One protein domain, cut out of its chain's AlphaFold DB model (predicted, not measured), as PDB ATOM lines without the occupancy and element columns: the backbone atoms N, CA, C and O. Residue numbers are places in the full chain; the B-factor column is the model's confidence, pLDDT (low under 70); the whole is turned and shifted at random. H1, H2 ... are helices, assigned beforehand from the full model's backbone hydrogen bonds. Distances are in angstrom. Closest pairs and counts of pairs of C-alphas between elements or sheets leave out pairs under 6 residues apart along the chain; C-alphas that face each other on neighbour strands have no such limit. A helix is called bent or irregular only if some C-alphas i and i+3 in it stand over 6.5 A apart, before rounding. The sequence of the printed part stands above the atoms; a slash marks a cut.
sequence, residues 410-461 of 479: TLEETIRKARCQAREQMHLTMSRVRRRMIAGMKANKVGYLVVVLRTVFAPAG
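What this domain is: This is residues 410 to 461 of the 479 residues of a protein of Perkinsus olseni (UniProt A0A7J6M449). A long helix, H1, turns back through a tight link into a shorter helix, H2, in an uneven helical hairpin, open like a narrow V whose arms meet near the link. Residues 410 to 432 of H1 stick out free beyond the short arm. The printed part has 52 residues with two named helices, H1 then H2, and no named strand; its class is all helix. It is extended, with a radius of gyration of the C-alphas of 15.9 A, and flat, spanning 51 by 27 by 7 A.

Where its parts are: Find C-alpha 410 at (36.122, 42.678, -168.451); from there H1, residues 410 to 442, runs 47.8 A to C-alpha 442 at (80.162, 54.778, -182.452). Look next at H2, residues 447 to 460, 21.3 A long, which ends at C-alpha 460 at (69.586, 43.756, -158.930). H2 is irregular: C-alphas 456 and 459 are 7.1 A apart.

How they stand to each other: H1 and H2 touch, H1 with residues 437 to 441 alone and H2 with residues 448 to 452 alone. Their closest C-alphas, those of Gly 440 and Tyr 448, are 5.9 A apart. They run opposite ways at a shallow tilt of 28 degrees. In H1 every O i to N i+4 pair is within hydrogen-bond range; in H2, 7 of 10 are.

The domain as a whole: The two C-alphas farthest apart, those of Thr 410 and Asn 444, are 51.3 A apart. The printed part has no cut. Look for pLDDT under 70 at residues 444 to 454 and 457 to 461.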
ATOM      1  N   THR A 410      35.627  41.381-168.962       72.44
ATOM      2  CA  THR A 410      36.122  42.678-168.451       72.44
ATOM      3  C   THR A 410      37.470  42.548-167.730       72.44
ATOM      4  O   THR A 410      38.342  43.420-167.846       72.44
ATOM      5  N   LEU A 411      37.682  41.447-167.006       76.75
ATOM      6  CA  LEU A 411      38.944  41.133-166.346       76.75
ATOM      7  C   LEU A 411      40.024  40.740-167.366       76.75
ATOM      8  O   LEU A 411      41.174  41.143-167.246       76.75
ATOM      9  N   GLU A 412      39.665  39.999-168.403       75.69
ATOM     10  CA  GLU A 412      40.510  39.630-169.528       75.69
ATOM     11  C   GLU A 412      40.872  40.866-170.326       75.69
ATOM     12  O   GLU A 412      42.040  41.027-170.659       75.69
ATOM     13  N   GLU A 413      39.937  41.785-170.557       81.12
ATOM     14  CA  GLU A 413      40.219  43.042-171.239       81.12
ATOM     15  C   GLU A 413      41.157  43.929-170.409       81.12
ATOM     16  O   GLU A 413      42.109  44.507-170.937       81.12
ATOM     17  N   THR A 414      40.981  43.990-169.086       80.31
ATOM     18  CA  THR A 414      41.923  44.707-168.207       80.31
ATOM     19  C   THR A 414      43.292  44.024-168.139       80.31
ATOM     20  O   THR A 414      44.315  44.704-168.240       80.31
ATOM     21  N   ILE A 415      43.353  42.690-168.071       84.25
ATOM     22  CA  ILE A 415      44.604  41.915-168.152       84.25
ATOM     23  C   ILE A 415      45.271  42.105-169.521       84.25
ATOM     24  O   ILE A 415      46.496  42.235-169.603       84.25
ATOM     25  N   ARG A 416      44.498  42.153-170.608       87.06
ATOM     26  CA  ARG A 416      44.967  42.376-171.980       87.06
ATOM     27  C   ARG A 416      45.550  43.777-172.128       87.06
ATOM     28  O   ARG A 416      46.669  43.901-172.628       87.06
ATOM     29  N   LYS A 417      44.869  44.805-171.612       91.50
ATOM     30  CA  LYS A 417      45.377  46.185-171.550       91.50
ATOM     31  C   LYS A 417      46.663  46.279-170.731       91.50
ATOM     32  O   LYS A 417      47.643  46.836-171.220       91.50
ATOM     33  N   ALA A 418      46.713  45.656-169.553       88.75
ATOM     34  CA  ALA A 418      47.915  45.622-168.719       88.75
ATOM     35  C   ALA A 418      49.097  44.928-169.426       88.75
ATOM     36  O   ALA A 418      50.232  45.403-169.372       88.75
ATOM     37  N   ARG A 419      48.844  43.829-170.153       91.25
ATOM     38  CA  ARG A 419      49.863  43.137-170.962       91.25
ATOM     39  C   ARG A 419      50.347  43.982-172.143       91.25
ATOM     40  O   ARG A 419      51.548  43.985-172.412       91.25
ATOM     41  N   CYS A 420      49.455  44.694-172.833       90.94
ATOM     42  CA  CYS A 420      49.838  45.632-173.895       90.94
ATOM     43  C   CYS A 420      50.710  46.768-173.350       90.94
ATOM     44  O   CYS A 420      51.791  46.999-173.888       90.94
ATOM     45  N   GLN A 421      50.315  47.391-172.237       94.88
ATOM     46  CA  GLN A 421      51.103  48.445-171.593       94.88
ATOM     47  C   GLN A 421      52.483  47.944-171.150       94.88
ATOM     48  O   GLN A 421      53.487  48.614-171.377       94.88
ATOM     49  N   ALA A 422      52.574  46.739-170.580       90.88
ATOM     50  CA  ALA A 422      53.858  46.149-170.206       90.88
ATOM     51  C   ALA A 422      54.770  45.903-171.423       90.88
ATOM     52  O   ALA A 422      55.975  46.156-171.350       90.88
ATOM     53  N   ARG A 423      54.213  45.449-172.557       93.38
ATOM     54  CA  ARG A 423      54.969  45.273-173.812       93.38
ATOM     55  C   ARG A 423      55.458  46.600-174.373       93.38
ATOM     56  O   ARG A 423      56.603  46.680-174.804       93.38
ATOM     57  N   GLU A 424      54.624  47.631-174.335       96.06
ATOM     58  CA  GLU A 424      54.985  48.972-174.789       96.06
ATOM     59  C   GLU A 424      56.100  49.574-173.924       96.06
ATOM     60  O   GLU A 424      57.119  50.023-174.449       96.06
ATOM     61  N   GLN A 425      55.981  49.470-172.596       93.88
ATOM     62  CA  GLN A 425      57.037  49.875-171.665       93.88
ATOM     63  C   GLN A 425      58.343  49.114-171.926       93.88
ATOM     64  O   GLN A 425      59.414  49.720-171.970       93.88
ATOM     65  N   MET A 426      58.270  47.804-172.177       93.44
ATOM     66  CA  MET A 426      59.439  46.997-172.532       93.44
ATOM     67  C   MET A 426      60.048  47.417-173.880       93.44
ATOM     68  O   MET A 426      61.266  47.466-174.029       93.44
ATOM     69  N   HIS A 427      59.227  47.775-174.866       95.38
ATOM     70  CA  HIS A 427      59.711  48.250-176.158       95.38
ATOM     71  C   HIS A 427      60.419  49.608-176.032       95.38
ATOM     72  O   HIS A 427      61.484  49.823-176.623       95.38
ATOM     73  N   LEU A 428      59.880  50.517-175.213       96.44
ATOM     74  CA  LEU A 428      60.497  51.810-174.911       96.44
ATOM     75  C   LEU A 428      61.829  51.647-174.164       96.44
ATOM     76  O   LEU A 428      62.811  52.310-174.520       96.44
ATOM     77  N   THR A 429      61.903  50.751-173.172       94.19
ATOM     78  CA  THR A 429      63.153  50.479-172.442       94.19
ATOM     79  C   THR A 429      64.202  49.842-173.351       94.19
ATOM     80  O   THR A 429      65.330  50.338-173.404       94.19
ATOM     81  N   MET A 430      63.834  48.846-174.161       92.25
ATOM     82  CA  MET A 430      64.747  48.212-175.122       92.25
ATOM     83  C   MET A 430      65.228  49.195-176.198       92.25
ATOM     84  O   MET A 430      66.408  49.206-176.547       92.25
ATOM     85  N   SER A 431      64.367  50.105-176.658       96.19
ATOM     86  CA  SER A 431      64.749  51.166-177.601       96.19
ATOM     87  C   SER A 431      65.743  52.165-176.995       96.19
ATOM     88  O   SER A 431      66.619  52.683-177.693       96.19
ATOM     89  N   ARG A 432      65.647  52.456-175.690       93.25
ATOM     90  CA  ARG A 432      66.639  53.284-174.976       93.25
ATOM     91  C   ARG A 432      67.976  52.557-174.833       93.25
ATOM     92  O   ARG A 432      69.014  53.163-175.101       93.25
ATOM     93  N   VAL A 433      67.958  51.271-174.477       89.50
ATOM     94  CA  VAL A 433      69.171  50.439-174.384       89.50
ATOM     95  C   VAL A 433      69.868  50.352-175.740       89.50
ATOM     96  O   VAL A 433      71.056  50.649-175.831       89.50
ATOM     97  N   ARG A 434      69.124  50.062-176.816       93.75
ATOM     98  CA  ARG A 434      69.668  49.975-178.179       93.75
ATOM     99  C   ARG A 434      70.313  51.286-178.629       93.75
ATOM    100  O   ARG A 434      71.424  51.263-179.148       93.75
ATOM    101  N   ARG A 435      69.669  52.434-178.376       93.12
ATOM    102  CA  ARG A 435      70.251  53.757-178.676       93.12
ATOM    103  C   ARG A 435      71.555  54.002-177.917       93.12
ATOM    104  O   ARG A 435      72.517  54.468-178.519       93.12
ATOM    105  N   ARG A 436      71.619  53.638-176.630       86.25
ATOM    106  CA  ARG A 436      72.856  53.741-175.837       86.25
ATOM    107  C   ARG A 436      73.956  52.812-176.343       86.25
ATOM    108  O   ARG A 436      75.105  53.236-176.389       86.25
ATOM    109  N   MET A 437      73.624  51.586-176.748       81.69
ATOM    110  CA  MET A 437      74.606  50.660-177.321       81.69
ATOM    111  C   MET A 437      75.160  51.183-178.646       81.69
ATOM    112  O   MET A 437      76.372  51.239-178.800       81.69
ATOM    113  N   ILE A 438      74.305  51.650-179.563       89.38
ATOM    114  CA  ILE A 438      74.750  52.220-180.846       89.38
ATOM    115  C   ILE A 438      75.628  53.458-180.618       89.38
ATOM    116  O   ILE A 438      76.675  53.587-181.248       89.38
ATOM    117  N   ALA A 439      75.242  54.349-179.698       85.00
ATOM    118  CA  ALA A 439      76.053  55.513-179.345       85.00
ATOM    119  C   ALA A 439      77.414  55.108-178.747       85.00
ATOM    120  O   ALA A 439      78.442  55.658-179.133       85.00
ATOM    121  N   GLY A 440      77.437  54.106-177.860       78.44
ATOM    122  CA  GLY A 440      78.669  53.569-177.279       78.44
ATOM    123  C   GLY A 440      79.580  52.892-178.309       78.44
ATOM    124  O   GLY A 440      80.793  53.074-178.254       78.44
ATOM    125  N   MET A 441      79.006  52.171-179.278       79.38
ATOM    126  CA  MET A 441      79.752  51.548-180.377       79.38
ATOM    127  C   MET A 441      80.365  52.599-181.308       79.38
ATOM    128  O   MET A 441      81.531  52.482-181.664       79.38
ATOM    129  N   LYS A 442      79.626  53.667-181.643       80.81
ATOM    130  CA  LYS A 442      80.162  54.778-182.452       80.81
ATOM    131  C   LYS A 442      81.280  55.550-181.746       80.81
ATOM    132  O   LYS A 442      82.158  56.080-182.413       80.81
ATOM    133  N   ALA A 443      81.278  55.589-180.414       78.62
ATOM    134  CA  ALA A 443      82.322  56.247-179.631       78.62
ATOM    135  C   ALA A 443      83.632  55.433-179.511       78.62
ATOM    136  O   ALA A 443      84.554  55.890-178.840       78.62
ATOM    137  N   ASN A 444      83.720  54.241-180.124       62.34
ATOM    138  CA  ASN A 444      84.929  53.409-180.211       62.34
ATOM    139  C   ASN A 444      85.652  53.164-178.866       62.34
ATOM    140  O   ASN A 444      86.875  53.061-178.794       62.34
ATOM    141  N   LYS A 445      84.897  53.061-177.764       60.84
ATOM    142  CA  LYS A 445      85.439  52.767-176.429       60.84
ATOM    143  C   LYS A 445      84.980  51.388-175.972       60.84
ATOM    144  O   LYS A 445      83.870  51.232-175.472       60.84
ATOM    145  N   VAL A 446      85.878  50.404-176.049       59.78
ATOM    146  CA  VAL A 446      85.708  49.044-175.487       59.78
ATOM    147  C   VAL A 446      85.279  49.080-174.002       59.78
ATOM    148  O   VAL A 446      84.562  48.201-173.532       59.78
ATOM    149  N   GLY A 447      85.598  50.159-173.273       62.59
ATOM    150  CA  GLY A 447      85.147  50.375-171.892       62.59
ATOM    151  C   GLY A 447      83.637  50.619-171.703       62.59
ATOM    152  O   GLY A 447      83.131  50.427-170.599       62.59
ATOM    153  N   TYR A 448      82.885  51.003-172.743       61.91
ATOM    154  CA  TYR A 448      81.469  51.382-172.598       61.91
ATOM    155  C   TYR A 448      80.545  50.180-172.348       61.91
ATOM    156  O   TYR A 448      79.550  50.302-171.632       61.91
ATOM    157  N   LEU A 449      80.897  48.999-172.873       63.44
ATOM    158  CA  LEU A 449      80.127  47.769-172.663       63.44
ATOM    159  C   LEU A 449      80.081  47.391-171.171       63.44
ATOM    160  O   LEU A 449      79.034  47.000-170.655       63.44
ATOM    161  N   VAL A 450      81.192  47.601-170.457       66.50
ATOM    162  CA  VAL A 450      81.313  47.328-169.018       66.50
ATOM    163  C   VAL A 450      80.428  48.273-168.202       66.50
ATOM    164  O   VAL A 450      79.764  47.827-167.269       66.50
ATOM    165  N   VAL A 451      80.351  49.557-168.568       68.25
ATOM    166  CA  VAL A 451      79.508  50.549-167.873       68.25
ATOM    167  C   VAL A 451      78.019  50.285-168.116       68.25
ATOM    168  O   VAL A 451      77.227  50.324-167.172       68.25
ATOM    169  N   VAL A 452      77.628  49.950-169.350       68.19
ATOM    170  CA  VAL A 452      76.228  49.636-169.682       68.19
ATOM    171  C   VAL A 452      75.764  48.386-168.936       68.19
ATOM    172  O   VAL A 452      74.725  48.438-168.275       68.19
ATOM    173  N   LEU A 453      76.559  47.310-168.938       69.25
ATOM    174  CA  LEU A 453      76.265  46.110-168.149       69.25
ATOM    175  C   LEU A 453      76.160  46.444-166.653       69.25
ATOM    176  O   LEU A 453      75.204  46.038-165.997       69.25
ATOM    177  N   ARG A 454      77.052  47.281-166.111       66.62
ATOM    178  CA  ARG A 454      76.975  47.704-164.704       66.62
ATOM    179  C   ARG A 454      75.678  48.451-164.383       66.62
ATOM    180  O   ARG A 454      75.064  48.157-163.370       66.62
ATOM    181  N   THR A 455      75.227  49.372-165.236       70.50
ATOM    182  CA  THR A 455      73.997  50.153-164.980       70.50
ATOM    183  C   THR A 455      72.706  49.343-165.108       70.50
ATOM    184  O   THR A 455      71.762  49.597-164.365       70.50
ATOM    185  N   VAL A 456      72.660  48.354-166.006       71.56
ATOM    186  CA  VAL A 456      71.483  47.483-166.171       71.56
ATOM    187  C   VAL A 456      71.385  46.463-165.032       71.56
ATOM    188  O   VAL A 456      70.283  46.171-164.571       71.56
ATOM    189  N   PHE A 457      72.518  45.958-164.533       66.12
ATOM    190  CA  PHE A 457      72.552  44.921-163.493       66.12
ATOM    191  C   PHE A 457      72.738  45.449-162.054       66.12
ATOM    192  O   PHE A 457      72.465  44.714-161.105       66.12
ATOM    193  N   ALA A 458      73.123  46.717-161.854       62.84
ATOM    194  CA  ALA A 458      73.239  47.349-160.532       62.84
ATOM    195  C   ALA A 458      71.954  47.334-159.675       62.84
ATOM    196  O   ALA A 458      72.066  47.012-158.490       62.84
ATOM    197  N   PRO A 459      70.739  47.613-160.198       59.44
ATOM    198  CA  PRO A 459      69.535  47.595-159.361       59.44
ATOM    199  C   PRO A 459      69.161  46.190-158.858       59.44
ATOM    200  O   PRO A 459      68.358  46.068-157.938       59.44
ATOM    201  N   ALA A 460      69.766  45.128-159.403       63.09
ATOM    202  CA  ALA A 460      69.586  43.756-158.930       63.09
ATOM    203  C   ALA A 460      70.543  43.360-157.781       63.09
ATOM    204  O   ALA A 460      70.534  42.208-157.352       63.09
ATOM    205  N   GLY A 461      71.385  44.280-157.284       66.69
ATOM    206  CA  GLY A 461      72.308  44.015-156.169       66.69
ATOM    207  C   GLY A 461      73.477  43.077-156.506       66.69
ATOM    208  O   GLY A 461      74.140  42.566-155.604       66.69
TER     209      GLY A 461